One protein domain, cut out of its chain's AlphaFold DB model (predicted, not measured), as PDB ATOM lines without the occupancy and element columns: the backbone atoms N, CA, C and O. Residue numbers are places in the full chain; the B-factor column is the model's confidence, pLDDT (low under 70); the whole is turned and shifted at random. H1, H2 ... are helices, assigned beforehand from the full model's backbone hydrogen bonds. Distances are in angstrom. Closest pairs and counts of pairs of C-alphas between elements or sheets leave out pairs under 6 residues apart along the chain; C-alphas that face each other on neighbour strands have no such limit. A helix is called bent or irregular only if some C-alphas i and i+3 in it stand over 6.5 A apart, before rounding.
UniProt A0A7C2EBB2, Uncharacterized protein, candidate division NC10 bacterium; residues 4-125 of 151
ATOM      1  N   ILE A   4      -1.624  50.193 -10.462       89.25
ATOM      2  CA  ILE A   4      -0.981  49.689 -11.682       89.25
ATOM      3  C   ILE A   4      -2.004  49.183 -12.709       89.25
ATOM      4  O   ILE A   4      -1.906  49.511 -13.886       89.25
ATOM      5  N   ASN A   5      -3.052  48.481 -12.267       89.00
ATOM      6  CA  ASN A   5      -4.119  47.991 -13.147       89.00
ATOM      7  C   ASN A   5      -4.913  49.156 -13.748       89.00
ATOM      8  O   ASN A   5      -5.307  49.111 -14.909       89.00
ATOM      9  N   LEU A   6      -5.090  50.239 -12.986       90.62
ATOM     10  CA  LEU A   6      -5.702  51.461 -13.500       90.62
ATOM     11  C   LEU A   6      -4.807  52.168 -14.529       90.62
ATOM     12  O   LEU A   6      -5.324  52.780 -15.458       90.62
ATOM     13  N   TRP A   7      -3.480  52.085 -14.398       92.62
ATOM     14  CA  TRP A   7      -2.559  52.644 -15.391       92.62
ATOM     15  C   TRP A   7      -2.675  51.931 -16.738       92.62
ATOM     16  O   TRP A   7      -2.685  52.608 -17.760       92.62
ATOM     17  N   PHE A   8      -2.859  50.606 -16.754       92.31
ATOM     18  CA  PHE A   8      -3.169  49.863 -17.983       92.31
ATOM     19  C   PHE A   8      -4.448  50.362 -18.661       92.31
ATOM     20  O   PHE A   8      -4.451  50.601 -19.864       92.31
ATOM     21  N   VAL A   9      -5.520  50.559 -17.887       94.00
ATOM     22  CA  VAL A   9      -6.805  51.045 -18.417       94.00
ATOM     23  C   VAL A   9      -6.685  52.485 -18.923       94.00
ATOM     24  O   VAL A   9      -7.211  52.827 -19.975       94.00
ATOM     25  N   ARG A  10      -5.959  53.356 -18.215       94.56
ATOM     26  CA  ARG A  10      -5.707  54.724 -18.694       94.56
ATOM     27  C   ARG A  10      -4.891  54.719 -19.985       94.56
ATOM     28  O   ARG A  10      -5.245  55.432 -20.916       94.56
ATOM     29  N   ALA A  11      -3.845  53.895 -20.059       94.25
ATOM     30  CA  ALA A  11      -3.035  53.745 -21.263       94.25
ATOM     31  C   ALA A  11      -3.866  53.210 -22.439       94.25
ATOM     32  O   ALA A  11      -3.776  53.757 -23.531       94.25
ATOM     33  N   SER A  12      -4.730  52.209 -22.220       94.69
ATOM     34  CA  SER A  12      -5.588  51.659 -23.275       94.69
ATOM     35  C   SER A  12      -6.533  52.707 -23.861       94.69
ATOM     36  O   SER A  12      -6.669  52.786 -25.078       94.69
ATOM     37  N   LEU A  13      -7.133  53.555 -23.020       96.38
ATOM     38  CA  LEU A  13      -7.994  54.651 -23.470       96.38
ATOM     39  C   LEU A  13      -7.219  55.706 -24.269       96.38
ATOM     40  O   LEU A  13      -7.723  56.201 -25.275       96.38
ATOM     41  N   VAL A  14      -5.982  56.015 -23.865       96.81
ATOM     42  CA  VAL A  14      -5.100  56.908 -24.631       96.81
ATOM     43  C   VAL A  14      -4.775  56.298 -25.995       96.81
ATOM     44  O   VAL A  14      -4.933  56.974 -27.010       96.81
ATOM     45  N   TYR A  15      -4.395  55.017 -26.051       95.56
ATOM     46  CA  TYR A  15      -4.155  54.329 -27.320       95.56
ATOM     47  C   TYR A  15      -5.410  54.288 -28.191       95.56
ATOM     48  O   TYR A  15      -5.322  54.540 -29.384       95.56
ATOM     49  N   PHE A  16      -6.591  54.057 -27.625       96.69
ATOM     50  CA  PHE A  16      -7.833  54.079 -28.393       96.69
ATOM     51  C   PHE A  16      -8.105  55.450 -29.022       96.69
ATOM     52  O   PHE A  16      -8.453  55.545 -30.200       96.69
ATOM     53  N   LEU A  17      -7.894  56.528 -28.265       97.12
ATOM     54  CA  LEU A  17      -8.071  57.889 -28.766       97.12
ATOM     55  C   LEU A  17      -7.073  58.215 -29.886       97.12
ATOM     56  O   LEU A  17      -7.459  58.726 -30.934       97.12
ATOM     57  N   VAL A  18      -5.799  57.855 -29.713       95.62
ATOM     58  CA  VAL A  18      -4.772  58.035 -30.754       95.62
ATOM     59  C   VAL A  18      -5.072  57.169 -31.984       95.62
ATOM     60  O   VAL A  18      -4.914  57.616 -33.118       95.62
ATOM     61  N   GLY A  19      -5.545  55.940 -31.779       93.81
ATOM     62  CA  GLY A  19      -5.862  54.990 -32.842       93.81
ATOM     63  C   GLY A  19      -7.041  55.446 -33.678       93.81
ATOM     64  O   GLY A  19      -6.954  55.457 -34.902       93.81
ATOM     65  N   THR A  20      -8.125  55.871 -33.035       94.62
ATOM     66  CA  THR A  20      -9.303  56.427 -33.716       94.62
ATOM     67  C   THR A  20      -8.973  57.720 -34.458       94.62
ATOM     68  O   THR A  20      -9.385  57.868 -35.608       94.62
ATOM     69  N   PHE A  21      -8.143  58.594 -33.882       94.44
ATOM     70  CA  PHE A  21      -7.645  59.784 -34.575       94.44
ATOM     71  C   PHE A  21      -6.821  59.437 -35.824       94.44
ATOM     72  O   PHE A  21      -7.074  59.976 -36.900       94.44
ATOM     73  N   LEU A  22      -5.895  58.477 -35.734       92.19
ATOM     74  CA  LEU A  22      -5.143  58.002 -36.901       92.19
ATOM     75  C   LEU A  22      -6.066  57.376 -37.961       92.19
ATOM     76  O   LEU A  22      -5.852  57.563 -39.155       92.19
ATOM     77  N   GLY A  23      -7.119  56.672 -37.535       91.88
ATOM     78  CA  GLY A  23      -8.139  56.121 -38.432       91.88
ATOM     79  C   GLY A  23      -8.883  57.207 -39.210       91.88
ATOM     80  O   GLY A  23      -9.091  57.065 -40.414       91.88
ATOM     81  N   LEU A  24      -9.211  58.321 -38.548       93.38
ATOM     82  CA  LEU A  24      -9.801  59.491 -39.194       93.38
ATOM     83  C   LEU A  24      -8.848  60.103 -40.230       93.38
ATOM     84  O   LEU A  24      -9.270  60.389 -41.348       93.38
ATOM     85  N   LEU A  25      -7.559  60.248 -39.904       91.62
ATOM     86  CA  LEU A  25      -6.563  60.773 -40.847       91.62
ATOM     87  C   LEU A  25      -6.432  59.898 -42.099       91.62
ATOM     88  O   LEU A  25      -6.382  60.429 -43.206       91.62
ATOM     89  N   ILE A  26      -6.438  58.572 -41.938       91.50
ATOM     90  CA  ILE A  26      -6.412  57.620 -43.061       91.50
ATOM     91  C   ILE A  26      -7.670  57.753 -43.932       91.50
ATOM     92  O   ILE A  26      -7.586  57.614 -45.149       91.50
ATOM     93  N   ALA A  27      -8.830  58.018 -43.327       89.81
ATOM     94  CA  ALA A  27     -10.083  58.186 -44.062       89.81
ATOM     95  C   ALA A  27     -10.129  59.493 -44.874       89.81
ATOM     96  O   ALA A  27     -10.726  59.521 -45.948       89.81
ATOM     97  N   VAL A  28      -9.510  60.565 -44.370       91.12
ATOM     98  CA  VAL A  28      -9.546  61.899 -44.993       91.12
ATOM     99  C   VAL A  28      -8.419  62.099 -46.009       91.12
ATOM    100  O   VAL A  28      -8.625  62.747 -47.032       91.12
ATOM    101  N   HIS A  29      -7.226  61.558 -45.751       86.06
ATOM    102  CA  HIS A  29      -6.040  61.823 -46.562       86.06
ATOM    103  C   HIS A  29      -5.567  60.577 -47.337       86.06
ATOM    104  O   HIS A  29      -5.008  59.654 -46.736       86.06
ATOM    105  N   PRO A  30      -5.655  60.581 -48.686       77.81
ATOM    106  CA  PRO A  30      -5.242  59.457 -49.537       77.81
ATOM    107  C   PRO A  30      -3.758  59.078 -49.436       77.81
ATOM    108  O   PRO A  30      -3.366  58.003 -49.877       77.81
ATOM    109  N   SER A  31      -2.913  59.951 -48.883       80.00
ATOM    110  CA  SER A  31      -1.470  59.727 -48.731       80.00
ATOM    111  C   SER A  31      -1.118  58.762 -47.590       80.00
ATOM    112  O   SER A  31      -0.022  58.206 -47.579       80.00
ATOM    113  N   PHE A  32      -2.027  58.524 -46.640       78.00
ATOM    114  CA  PHE A  32      -1.790  57.642 -45.491       78.00
ATOM    115  C   PHE A  32      -2.203  56.200 -45.809       78.00
ATOM    116  O   PHE A  32      -3.200  55.687 -45.303       78.00
ATOM    117  N   THR A  33      -1.435  55.523 -46.664       76.81
ATOM    118  CA  THR A  33      -1.745  54.151 -47.109       76.81
ATOM    119  C   THR A  33      -0.806  53.103 -46.512       76.81
ATOM    120  O   THR A  33       0.204  53.428 -45.890       76.81
ATOM    121  N   GLY A  34      -1.191  51.824 -46.641       83.56
ATOM    122  CA  GLY A  34      -0.404  50.642 -46.263       83.56
ATOM    123  C   GLY A  34       0.069  50.637 -44.807       83.56
ATOM    124  O   GLY A  34      -0.633  50.168 -43.912       83.56
ATOM    125  N   GLN A  35       1.258  51.186 -44.577       88.38
ATOM    126  CA  GLN A  35       1.941  51.237 -43.286       88.38
ATOM    127  C   GLN A  35       1.128  51.915 -42.174       88.38
ATOM    128  O   GLN A  35       1.065  51.402 -41.057       88.38
ATOM    129  N   PHE A  36       0.423  53.012 -42.481       89.12
ATOM    130  CA  PHE A  36      -0.410  53.719 -41.502       89.12
ATOM    131  C   PHE A  36      -1.654  52.920 -41.116       89.12
ATOM    132  O   PHE A  36      -2.055  52.932 -39.955       89.12
ATOM    133  N   ARG A  37      -2.234  52.165 -42.059       90.56
ATOM    134  CA  ARG A  37      -3.356  51.258 -41.780       90.56
ATOM    135  C   ARG A  37      -2.907  50.117 -40.869       90.56
ATOM    136  O   ARG A  37      -3.599  49.810 -39.901       90.56
ATOM    137  N   THR A  38      -1.740  49.533 -41.125       91.88
ATOM    138  CA  THR A  38      -1.174  48.497 -40.252       91.88
ATOM    139  C   THR A  38      -0.863  49.047 -38.860       91.88
ATOM    140  O   THR A  38      -1.221  48.413 -37.867       91.88
ATOM    141  N   ALA A  39      -0.280  50.248 -38.772       92.56
ATOM    142  CA  ALA A  39      -0.036  50.939 -37.506       92.56
ATOM    143  C   ALA A  39      -1.344  51.222 -36.745       92.56
ATOM    144  O   ALA A  39      -1.426  50.939 -35.555       92.56
ATOM    145  N   HIS A  40      -2.395  51.690 -37.427       94.12
ATOM    146  CA  HIS A  40      -3.722  51.914 -36.846       94.12
ATOM    147  C   HIS A  40      -4.322  50.636 -36.242       94.12
ATOM    148  O   HIS A  40      -4.840  50.661 -35.123       94.12
ATOM    149  N   VAL A  41      -4.234  49.510 -36.959       94.06
ATOM    150  CA  VAL A  41      -4.737  48.220 -36.465       94.06
ATOM    151  C   VAL A  41      -3.955  47.768 -35.234       94.06
ATOM    152  O   VAL A  41      -4.565  47.392 -34.237       94.06
ATOM    153  N   HIS A  42      -2.622  47.851 -35.254       93.38
ATOM    154  CA  HIS A  42      -1.804  47.455 -34.104       93.38
ATOM    155  C   HIS A  42      -2.008  48.383 -32.908       93.38
ATOM    156  O   HIS A  42      -2.059  47.915 -31.777       93.38
ATOM    157  N   LEU A  43      -2.206  49.678 -33.123       94.19
ATOM    158  CA  LEU A  43      -2.428  50.612 -32.028       94.19
ATOM    159  C   LEU A  43      -3.795  50.389 -31.349       94.19
ATOM    160  O   LEU A  43      -3.891  50.466 -30.127       94.19
ATOM    161  N   ASN A  44      -4.834  50.000 -32.096       95.19
ATOM    162  CA  ASN A  44      -6.126  49.629 -31.507       95.19
ATOM    163  C   ASN A  44      -6.134  48.214 -30.905       95.19
ATOM    164  O   ASN A  44      -6.644  48.008 -29.804       95.19
ATOM    165  N   LEU A  45      -5.566  47.221 -31.587       95.06
ATOM    166  CA  LEU A  45      -5.579  45.844 -31.096       95.06
ATOM    167  C   LEU A  45      -4.534  45.633 -29.990       95.06
ATOM    168  O   LEU A  45      -4.879  45.211 -28.889       95.06
ATOM    169  N   ALA A  46      -3.271  45.969 -30.254       92.94
ATOM    170  CA  ALA A  46      -2.184  45.804 -29.292       92.94
ATOM    171  C   ALA A  46      -2.171  46.921 -28.219       92.94
ATOM    172  O   ALA A  46      -1.875  46.687 -27.045       92.94
ATOM    173  N   GLY A  47      -2.498  48.158 -28.598       92.62
ATOM    174  CA  GLY A  47      -2.524  49.285 -27.662       92.62
ATOM    175  C   GLY A  47      -3.795  49.337 -26.825       92.62
ATOM    176  O   GLY A  47      -3.716  49.351 -25.603       92.62
ATOM    177  N   PHE A  48      -4.973  49.337 -27.446       96.94
ATOM    178  CA  PHE A  48      -6.232  49.412 -26.702       96.94
ATOM    179  C   PHE A  48      -6.684  48.047 -26.162       96.94
ATOM    180  O   PHE A  48      -6.754  47.874 -24.942       96.94
ATOM    181  N   MET A  49      -6.955  47.064 -27.026       96.62
ATOM    182  CA  MET A  49      -7.589  45.809 -26.591       96.62
ATOM    183  C   MET A  49      -6.712  45.016 -25.617       96.62
ATOM    184  O   MET A  49      -7.167  44.687 -24.521       96.62
ATOM    185  N   THR A  50      -5.446  44.743 -25.943       95.25
ATOM    186  CA  THR A  50      -4.584  43.963 -25.034       95.25
ATOM    187  C   THR A  50      -4.239  44.695 -23.744       95.25
ATOM    188  O   THR A  50      -4.225  44.053 -22.698       95.25
ATOM    189  N   MET A  51      -4.039  46.020 -23.746       94.62
ATOM    190  CA  MET A  51      -3.821  46.750 -22.485       94.62
ATOM    191  C   MET A  51      -5.061  46.743 -21.597       94.62
ATOM    192  O   MET A  51      -4.940  46.596 -20.379       94.62
ATOM    193  N   MET A  52      -6.253  46.846 -22.193       96.56
ATOM    194  CA  MET A  52      -7.503  46.700 -21.455       96.56
ATOM    195  C   MET A  52      -7.593  45.302 -20.827       96.56
ATOM    196  O   MET A  52      -7.859  45.186 -19.631       96.56
ATOM    197  N   ILE A  53      -7.283  44.252 -21.594       95.50
ATOM    198  CA  ILE A  53      -7.247  42.867 -21.101       95.50
ATOM    199  C   ILE A  53      -6.214  42.704 -19.981       95.50
ATOM    200  O   ILE A  53      -6.510  42.058 -18.980       95.50
ATOM    201  N   PHE A  54      -5.031  43.309 -20.085       93.94
ATOM    202  CA  PHE A  54      -4.007  43.210 -19.044       93.94
ATOM    203  C   PHE A  54      -4.430  43.889 -17.743       93.94
ATOM    204  O   PHE A  54      -4.296  43.292 -16.675       93.94
ATOM    205  N   GLY A  55      -4.964  45.110 -17.813       92.69
ATOM    206  CA  GLY A  55      -5.405  45.845 -16.627       92.69
ATOM    207  C   GLY A  55      -6.614  45.204 -15.953       92.69
ATOM    208  O   GLY A  55      -6.621  44.980 -14.741       92.69
ATOM    209  N   VAL A  56      -7.635  44.875 -16.745       94.31
ATOM    210  CA  VAL A  56      -8.876  44.275 -16.247       94.31
ATOM    211  C   VAL A  56      -8.649  42.823 -15.837       94.31
ATOM    212  O   VAL A  56      -9.095  42.418 -14.768       94.31
ATOM    213  N   GLY A  57      -7.904  42.047 -16.620       91.94
ATOM    214  CA  GLY A  57      -7.615  40.640 -16.352       91.94
ATOM    215  C   GLY A  57      -6.877  40.441 -15.031       91.94
ATOM    216  O   GLY A  57      -7.363  39.716 -14.163       91.94
ATOM    217  N   HIS A  58      -5.770  41.157 -14.810       91.06
ATOM    218  CA  HIS A  58      -5.055  41.093 -13.529       91.06
ATOM    219  C   HIS A  58      -5.909  41.544 -12.341       91.06
ATOM    220  O   HIS A  58      -5.616  41.191 -11.201       91.06
ATOM    221  N   HIS A  59      -6.960  42.324 -12.584       89.88
ATOM    222  CA  HIS A  59      -7.866  42.746 -11.535       89.88
ATOM    223  C   HIS A  59      -8.979  41.737 -11.236       89.88
ATOM    224  O   HIS A  59      -9.306  41.504 -10.073       89.88
ATOM    225  N   ILE A  60      -9.592  41.188 -12.281       89.81
ATOM    226  CA  ILE A  60     -10.824  40.410 -12.193       89.81
ATOM    227  C   ILE A  60     -10.536  38.932 -11.908       89.81
ATOM    228  O   ILE A  60     -11.183  38.346 -11.041       89.81
ATOM    229  N   PHE A  61      -9.549  38.322 -12.571       87.44
ATOM    230  CA  PHE A  61      -9.297  36.882 -12.431       87.44
ATOM    231  C   PHE A  61      -8.931  36.426 -11.005       87.44
ATOM    232  O   PHE A  61      -9.486  35.416 -10.556       87.44
ATOM    233  N   PRO A  62      -8.075  37.145 -10.247       83.69
ATOM    234  CA  PRO A  62      -7.795  36.786  -8.854       83.69
ATOM    235  C   PRO A  62      -9.059  36.808  -7.984       83.69
ATOM    236  O   PRO A  62      -9.233  35.995  -7.080       83.69
ATOM    237  N   ARG A  63     -10.000  37.705  -8.297       84.81
ATOM    238  CA  ARG A  63     -11.248  37.867  -7.542       84.81
ATOM    239  C   ARG A  63     -12.264  36.774  -7.834       84.81
ATOM    240  O   ARG A  63     -12.899  36.306  -6.900       84.81
ATOM    241  N   PHE A  64     -12.387  36.338  -9.087       82.25
ATOM    242  CA  PHE A  64     -13.266  35.214  -9.427       82.25
ATOM    243  C   PHE A  64     -12.811  33.897  -8.810       82.25
ATOM    244  O   PHE A  64     -13.638  33.061  -8.469       82.25
ATOM    245  N   THR A  65     -11.503  33.717  -8.656       80.00
ATOM    246  CA  THR A  65     -10.942  32.500  -8.063       80.00
ATOM    247  C   THR A  65     -10.739  32.598  -6.554       80.00
ATOM    248  O   THR A  65     -10.368  31.606  -5.932       80.00
ATOM    249  N   GLY A  66     -10.962  33.774  -5.955       76.88
ATOM    250  CA  GLY A  66     -10.654  34.050  -4.549       76.88
ATOM    251  C   GLY A  66      -9.173  33.859  -4.196       76.88
ATOM    252  O   GLY A  66      -8.847  33.656  -3.028       76.88
ATOM    253  N   ARG A  67      -8.277  33.882  -5.190       78.19
ATOM    254  CA  ARG A  67      -6.840  33.636  -5.022       78.19
ATOM    255  C   ARG A  67      -6.054  34.943  -5.094       78.19
ATOM    256  O   ARG A  67      -6.399  35.813  -5.894       78.19
ATOM    257  N   PRO A  68      -4.974  35.097  -4.309       80.81
ATOM    258  CA  PRO A  68      -4.057  36.211  -4.493       80.81
ATOM    259  C   PRO A  68      -3.320  36.067  -5.831       80.81
ATOM    260  O   PRO A  68      -3.010  34.959  -6.270       80.81
ATOM    261  N   LEU A  69      -3.030  37.193  -6.480       83.81
ATOM    262  CA  LEU A  69      -2.248  37.211  -7.714       83.81
ATOM    263  C   LEU A  69      -0.820  36.706  -7.451       83.81
ATOM    264  O   LEU A  69      -0.197  37.140  -6.482       83.81
ATOM    265  N   TYR A  70      -0.294  35.846  -8.328       82.69
ATOM    266  CA  TYR A  70       1.000  35.183  -8.128       82.69
ATOM    267  C   TYR A  70       2.164  36.165  -7.920       82.69
ATOM    268  O   TYR A  70       2.883  36.074  -6.926       82.69
ATOM    269  N   SER A  71       2.355  37.128  -8.830       85.81
ATOM    270  CA  SER A  71       3.437  38.109  -8.708       85.81
ATOM    271  C   SER A  71       3.020  39.517  -9.146       85.81
ATOM    272  O   SER A  71       2.827  39.770 -10.340       85.81
ATOM    273  N   PRO A  72       2.973  40.491  -8.215       86.25
ATOM    274  CA  PRO A  72       2.772  41.906  -8.542       86.25
ATOM    275  C   PRO A  72       3.916  42.508  -9.377       86.25
ATOM    276  O   PRO A  72       3.719  43.460 -10.136       86.25
ATOM    277  N   ARG A  73       5.130  41.950  -9.260       87.88
ATOM    278  CA  ARG A  73       6.293  42.396 -10.042       87.88
ATOM    279  C   ARG A  73       6.132  42.047 -11.520       87.88
ATOM    280  O   ARG A  73       6.448  42.886 -12.361       87.88
ATOM    281  N   LEU A  74       5.576  40.871 -11.836       86.81
ATOM    282  CA  LEU A  74       5.286  40.491 -13.224       86.81
ATOM    283  C   LEU A  74       4.258  41.428 -13.865       86.81
ATOM    284  O   LEU A  74       4.446  41.814 -15.010       86.81
ATOM    285  N   VAL A  75       3.241  41.877 -13.121       90.94
ATOM    286  CA  VAL A  75       2.268  42.872 -13.621       90.94
ATOM    287  C   VAL A  75       2.967  44.153 -14.070       90.94
ATOM    288  O   VAL A  75       2.673  44.699 -15.131       90.94
ATOM    289  N   THR A  76       3.921  44.623 -13.265       91.56
ATOM    290  CA  THR A  76       4.688  45.835 -13.570       91.56
ATOM    291  C   THR A  76       5.596  45.613 -14.781       91.56
ATOM    292  O   THR A  76       5.672  46.475 -15.651       91.56
ATOM    293  N   ALA A  77       6.235  44.443 -14.894       92.12
ATOM    294  CA  ALA A  77       7.029  44.088 -16.069       92.12
ATOM    295  C   ALA A  77       6.169  44.034 -17.346       92.12
ATOM    296  O   ALA A  77       6.534  44.647 -18.346       92.12
ATOM    297  N   THR A  78       4.994  43.393 -17.301       94.06
ATOM    298  CA  THR A  78       4.020  43.378 -18.403       94.06
ATOM    299  C   THR A  78       3.603  44.792 -18.807       94.06
ATOM    300  O   THR A  78       3.435  45.052 -19.995       94.06
ATOM    301  N   PHE A  79       3.471  45.722 -17.853       93.19
ATOM    302  CA  PHE A  79       3.116  47.111 -18.151       93.19
ATOM    303  C   PHE A  79       4.189  47.797 -18.993       93.19
ATOM    304  O   PHE A  79       3.888  48.358 -20.048       93.19
ATOM    305  N   TRP A  80       5.443  47.737 -18.549       95.00
ATOM    306  CA  TRP A  80       6.546  48.388 -19.250       95.00
ATOM    307  C   TRP A  80       6.840  47.723 -20.595       95.00
ATOM    308  O   TRP A  80       6.939  48.420 -21.603       95.00
ATOM    309  N   LEU A  81       6.893  46.387 -20.632       93.50
ATOM    310  CA  LEU A  81       7.103  45.629 -21.868       93.50
ATOM    311  C   LEU A  81       5.962  45.853 -22.860       93.50
ATOM    312  O   LEU A  81       6.212  46.076 -24.039       93.50
ATOM    313  N   GLY A  82       4.713  45.855 -22.392       93.38
ATOM    314  CA  GLY A  82       3.560  46.090 -23.250       93.38
ATOM    315  C   GLY A  82       3.594  47.481 -23.882       93.38
ATOM    316  O   GLY A  82       3.379  47.609 -25.085       93.38
ATOM    317  N   ASN A  83       3.886  48.527 -23.098       95.31
ATOM    318  CA  ASN A  83       3.909  49.897 -23.618       95.31
ATOM    319  C   ASN A  83       5.072  50.092 -24.595       95.31
ATOM    320  O   ASN A  83       4.874  50.645 -25.675       95.31
ATOM    321  N   ALA A  84       6.259  49.579 -24.260       94.62
ATOM    322  CA  ALA A  84       7.405  49.597 -25.162       94.62
ATOM    323  C   ALA A  84       7.110  48.839 -26.467       94.62
ATOM    324  O   ALA A  84       7.382  49.355 -27.549       94.62
ATOM    325  N   GLY A  85       6.500  47.653 -26.375       93.44
ATOM    326  CA  GLY A  85       6.120  46.829 -27.522       93.44
ATOM    327  C   GLY A  85       5.142  47.536 -28.459       93.44
ATOM    328  O   GLY A  85       5.387  47.597 -29.658       93.44
ATOM    329  N   VAL A  86       4.067  48.126 -27.927       94.19
ATOM    330  CA  VAL A  86       3.055  48.833 -28.733       94.19
ATOM    331  C   VAL A  86       3.634  50.076 -29.399       94.19
ATOM    332  O   VAL A  86       3.455  50.263 -30.603       94.19
ATOM    333  N   LEU A  87       4.331  50.924 -28.638       94.25
ATOM    334  CA  LEU A  87       4.919  52.152 -29.173       94.25
ATOM    335  C   LEU A  87       5.964  51.840 -30.244       94.25
ATOM    336  O   LEU A  87       5.936  52.431 -31.323       94.25
ATOM    337  N   GLY A  88       6.840  50.873 -29.979       92.88
ATOM    338  CA  GLY A  88       7.886  50.484 -30.910       92.88
ATOM    339  C   GLY A  88       7.365  49.764 -32.156       92.88
ATOM    340  O   GLY A  88       7.846  50.048 -33.250       92.88
ATOM    341  N   LEU A  89       6.336  48.913 -32.040       92.88
ATOM    342  CA  LEU A  89       5.664  48.317 -33.203       92.88
ATOM    343  C   LEU A  89       5.002  49.388 -34.065       92.88
ATOM    344  O   LEU A  89       5.195  49.410 -35.277       92.88
ATOM    345  N   THR A  90       4.250  50.298 -33.444       91.75
ATOM    346  CA  THR A  90       3.555  51.371 -34.166       91.75
ATOM    347  C   THR A  90       4.560  52.252 -34.906       91.75
ATOM    348  O   THR A  90       4.387  52.521 -36.094       91.75
ATOM    349  N   LEU A  91       5.643  52.654 -34.233       91.69
ATOM    350  CA  LEU A  91       6.697  53.459 -34.839       91.69
ATOM    351  C   LEU A  91       7.440  52.692 -35.940       91.69
ATOM    352  O   LEU A  91       7.693  53.247 -37.004       91.69
ATOM    353  N   GLY A  92       7.738  51.410 -35.719       91.88
ATOM    354  CA  GLY A  92       8.372  50.542 -36.706       91.88
ATOM    355  C   GLY A  92       7.540  50.389 -37.979       91.88
ATOM    356  O   GLY A  92       8.113  50.363 -39.065       91.88
ATOM    357  N   PHE A  93       6.205  50.356 -37.867       91.19
ATOM    358  CA  PHE A  93       5.319  50.345 -39.030       91.19
ATOM    359  C   PHE A  93       5.331  51.694 -39.737       91.19
ATOM    360  O   PHE A  93       5.533  51.728 -40.943       91.19
ATOM    361  N   ILE A  94       5.170  52.799 -39.003       89.56
ATOM    362  CA  ILE A  94       5.148  54.150 -39.587       89.56
ATOM    363  C   ILE A  94       6.454  54.464 -40.329       89.56
ATOM    364  O   ILE A  94       6.411  55.025 -41.421       89.56
ATOM    365  N   LEU A  95       7.601  54.098 -39.751       90.69
ATOM    366  CA  LEU A  95       8.923  54.323 -40.343       90.69
ATOM    367  C   LEU A  95       9.347  53.222 -41.325       90.69
ATOM    368  O   LEU A  95      10.364  53.374 -41.996       90.69
ATOM    369  N   ASN A  96       8.595  52.119 -41.392       90.25
ATOM    370  CA  ASN A  96       8.883  50.944 -42.211       90.25
ATOM    371  C   ASN A  96      10.317  50.403 -42.016       90.25
ATOM    372  O   ASN A  96      11.058  50.189 -42.973       90.25
ATOM    373  N   ILE A  97      10.721  50.203 -40.754       92.69
ATOM    374  CA  ILE A  97      12.053  49.688 -40.387       92.69
ATOM    375  C   ILE A  97      11.916  48.238 -39.890       92.69
ATOM    376  O   ILE A  97      11.536  48.025 -38.731       92.69
ATOM    377  N   PRO A  98      12.266  47.217 -40.702       90.88
ATOM    378  CA  PRO A  98      12.046  45.810 -40.353       90.88
ATOM    379  C   PRO A  98      12.726  45.368 -39.051       90.88
ATOM    380  O   PRO A  98      12.134  44.634 -38.263       90.88
ATOM    381  N   GLY A  99      13.945  45.849 -38.782       91.81
ATOM    382  CA  GLY A  99      14.672  45.505 -37.553       91.81
ATOM    383  C   GLY A  99      13.965  45.988 -36.282       91.81
ATOM    384  O   GLY A  99      13.901  45.263 -35.291       91.81
ATOM    385  N   VAL A 100      13.365  47.183 -36.333       92.38
ATOM    386  CA  VAL A 100      12.569  47.749 -35.234       92.38
ATOM    387  C   VAL A 100      11.299  46.924 -35.035       92.38
ATOM    388  O   VAL A 100      10.970  46.565 -33.907       92.38
ATOM    389  N   LEU A 101      10.622  46.552 -36.125       93.25
ATOM    390  CA  LEU A 101       9.418  45.723 -36.069       93.25
ATOM    391  C   LEU A 101       9.670  44.376 -35.390       93.25
ATOM    392  O   LEU A 101       8.927  44.010 -34.483       93.25
ATOM    393  N   ILE A 102      10.725  43.663 -35.786       94.31
ATOM    394  CA  ILE A 102      11.060  42.355 -35.208       94.31
ATOM    395  C   ILE A 102      11.396  42.499 -33.721       94.31
ATOM    396  O   ILE A 102      10.868  41.753 -32.896       94.31
ATOM    397  N   LEU A 103      12.222  43.487 -33.364       95.31
ATOM    398  CA  LEU A 103      12.606  43.734 -31.977       95.31
ATOM    399  C   LEU A 103      11.378  43.974 -31.090       95.31
ATOM    400  O   LEU A 103      11.211  43.318 -30.062       95.31
ATOM    401  N   PHE A 104      10.491  44.882 -31.494       95.62
ATOM    402  CA  PHE A 104       9.323  45.224 -30.687       95.62
ATOM    403  C   PHE A 104       8.201  44.184 -30.763       95.62
ATOM    404  O   PHE A 104       7.443  44.061 -29.801       95.62
ATOM    405  N   ALA A 105       8.137  43.371 -31.822       93.19
ATOM    406  CA  ALA A 105       7.284  42.183 -31.861       93.19
ATOM    407  C   ALA A 105       7.699  41.167 -30.789       93.19
ATOM    408  O   ALA A 105       6.846  40.656 -30.064       93.19
ATOM    409  N   VAL A 106       9.006  40.923 -30.627       96.06
ATOM    410  CA  VAL A 106       9.528  40.056 -29.558       96.06
ATOM    411  C   VAL A 106       9.210  40.645 -28.184       96.06
ATOM    412  O   VAL A 106       8.719  39.931 -27.313       96.06
ATOM    413  N   VAL A 107       9.405  41.952 -27.987       96.12
ATOM    414  CA  VAL A 107       9.056  42.626 -26.722       96.12
ATOM    415  C   VAL A 107       7.562  42.494 -26.402       96.12
ATOM    416  O   VAL A 107       7.202  42.156 -25.273       96.12
ATOM    417  N   ALA A 108       6.687  42.705 -27.388       94.31
ATOM    418  CA  ALA A 108       5.244  42.543 -27.223       94.31
ATOM    419  C   ALA A 108       4.870  41.089 -26.890       94.31
ATOM    420  O   ALA A 108       4.060  40.849 -25.994       94.31
ATOM    421  N   PHE A 109       5.504  40.114 -27.548       95.81
ATOM    422  CA  PHE A 109       5.318  38.697 -27.246       95.81
ATOM    423  C   PHE A 109       5.725  38.362 -25.806       95.81
ATOM    424  O   PHE A 109       4.970  37.706 -25.094       95.81
ATOM    425  N   LEU A 110       6.869  38.870 -25.338       96.38
ATOM    426  CA  LEU A 110       7.317  38.683 -23.957       96.38
ATOM    427  C   LEU A 110       6.345  39.302 -22.943       96.38
ATOM    428  O   LEU A 110       6.108  38.712 -21.890       96.38
ATOM    429  N   ALA A 111       5.735  40.450 -23.259       95.12
ATOM    430  CA  ALA A 111       4.706  41.055 -22.412       95.12
ATOM    431  C   ALA A 111       3.475  40.143 -22.269       95.12
ATOM    432  O   ALA A 111       2.993  39.924 -21.154       95.12
ATOM    433  N   VAL A 112       2.999  39.581 -23.387       95.00
ATOM    434  CA  VAL A 112       1.880  38.624 -23.412       95.00
ATOM    435  C   VAL A 112       2.249  37.344 -22.666       95.00
ATOM    436  O   VAL A 112       1.469  36.875 -21.843       95.00
ATOM    437  N   ALA A 113       3.443  36.798 -22.889       95.44
ATOM    438  CA  ALA A 113       3.917  35.605 -22.197       95.44
ATOM    439  C   ALA A 113       4.000  35.827 -20.678       95.44
ATOM    440  O   ALA A 113       3.559  34.975 -19.910       95.44
ATOM    441  N   ALA A 114       4.483  36.993 -20.237       93.75
ATOM    442  CA  ALA A 114       4.502  37.363 -18.824       93.75
ATOM    443  C   ALA A 114       3.085  37.481 -18.240       93.75
ATOM    444  O   ALA A 114       2.843  36.992 -17.136       93.75
ATOM    445  N   PHE A 115       2.138  38.067 -18.984       93.69
ATOM    446  CA  PHE A 115       0.728  38.132 -18.584       93.69
ATOM    447  C   PHE A 115       0.127  36.733 -18.415       93.69
ATOM    448  O   PHE A 115      -0.406  36.404 -17.354       93.69
ATOM    449  N   VAL A 116       0.239  35.901 -19.452       94.31
ATOM    450  CA  VAL A 116      -0.317  34.544 -19.475       94.31
ATOM    451  C   VAL A 116       0.323  33.693 -18.386       94.31
ATOM    452  O   VAL A 116      -0.395  33.048 -17.634       94.31
ATOM    453  N   GLY A 117       1.649  33.736 -18.241       92.69
ATOM    454  CA  GLY A 117       2.368  33.011 -17.196       92.69
ATOM    455  C   GLY A 117       1.910  33.416 -15.796       92.69
ATOM    456  O   GLY A 117       1.538  32.557 -15.004       92.69
ATOM    457  N   ASN A 118       1.838  34.720 -15.508       92.44
ATOM    458  CA  ASN A 118       1.381  35.216 -14.206       92.44
ATOM    459  C   ASN A 118      -0.061  34.779 -13.903       92.44
ATOM    460  O   ASN A 118      -0.388  34.384 -12.780       92.44
ATOM    461  N   LEU A 119      -0.925  34.824 -14.919       90.56
ATOM    462  CA  LEU A 119      -2.319  34.442 -14.780       90.56
ATOM    463  C   LEU A 119      -2.479  32.928 -14.594       90.56
ATOM    464  O   LEU A 119      -3.143  32.508 -13.653       90.56
ATOM    465  N   LEU A 120      -1.828  32.104 -15.417       91.06
ATOM    466  CA  LEU A 120      -1.858  30.647 -15.282       91.06
ATOM    467  C   LEU A 120      -1.290  30.191 -13.937       91.06
ATOM    468  O   LEU A 120      -1.899  29.348 -13.289       91.06
ATOM    469  N   SER A 121      -0.196  30.791 -13.458       87.81
ATOM    470  CA  SER A 121       0.334  30.508 -12.118       87.81
ATOM    471  C   SER A 121      -0.652  30.889 -11.010       87.81
ATOM    472  O   SER A 121      -0.760  30.183 -10.011       87.81
ATOM    473  N   THR A 122      -1.426  31.960 -11.200       86.25
ATOM    474  CA  THR A 122      -2.510  32.335 -10.276       86.25
ATOM    475  C   THR A 122      -3.654  31.308 -10.305       86.25
ATOM    476  O   THR A 122      -4.248  30.994  -9.273       86.25
ATOM    477  N   LEU A 123      -3.954  30.735 -11.474       84.62
ATOM    478  CA  LEU A 123      -5.012  29.734 -11.653       84.62
ATOM    479  C   LEU A 123      -4.590  28.304 -11.260       84.62
ATOM    480  O   LEU A 123      -5.455  27.496 -10.927       84.62
ATOM    481  N   ALA A 124      -3.295  27.994 -11.265       84.38
ATOM    482  CA  ALA A 124      -2.758  26.682 -10.903       84.38
ATOM    483  C   ALA A 124      -2.552  26.495  -9.388       84.38
ATOM    484  O   ALA A 124      -2.343  25.372  -8.933       84.38
ATOM    485  N   GLY A 125      -2.607  27.572  -8.595       73.25
ATOM    486  CA  GLY A 125      -2.508  27.479  -7.138       73.25
ATOM    487  C   GLY A 125      -3.634  26.624  -6.528       73.25
ATOM    488  O   GLY A 125      -4.732  26.580  -7.094       73.25
TER     489      GLY A 125
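Overview. This is residues 4 to 125 of the 151 residues of an uncharacterized protein of candidate division NC10 bacterium (UniProt A0A7C2EBB2). Four long helices run up and down, side by side, in an elongated bundle, with H2 and H3 in the middle and H1 and H4 apart. The printed part has 122 residues with four named helices, H1 to H4 in order, and no named strand. It is all helix and compact, with a radius of gyration of the C-alphas of 15.7 A and spans of 52 by 27 by 17 A.

Arrangement. H1, residues 4 to 28, and H2, residues 35 to 65, form a hairpin; their closest C-alphas, Ser 12 and Phe 48, are 4.1 A apart. H2 and H3, residues 72 to 95, touch at a shallow tilt of 11 degrees, opposite ways, closest at C-alphas 39 and 90, 4.9 A. H3 and H4, residues 98 to 124, form a hairpin, closest at C-alphas 85 and 108, 4.4 A. Every O i to N i+4 pair is within hydrogen-bond range in H1, H3 and H4, and 23 of 27 in H2.

Along the chain. H1 spans 36.5 A from C-alpha 4 at (-0.981, 49.689, -11.682), H2 41.9 A, H3 34.7 A, and H4 38.1 A to C-alpha 124 at (-2.758, 26.682, -10.903). H2 is only just irregular, C-alphas 59 and 62 being 6.54 A apart.

Size, cuts and confidence. The C-alphas farthest apart, Pro 30 and Gly 125, are 53.2 A apart. The printed part has no cut, no link is long, and no printed residue is under 70 in pLDDT.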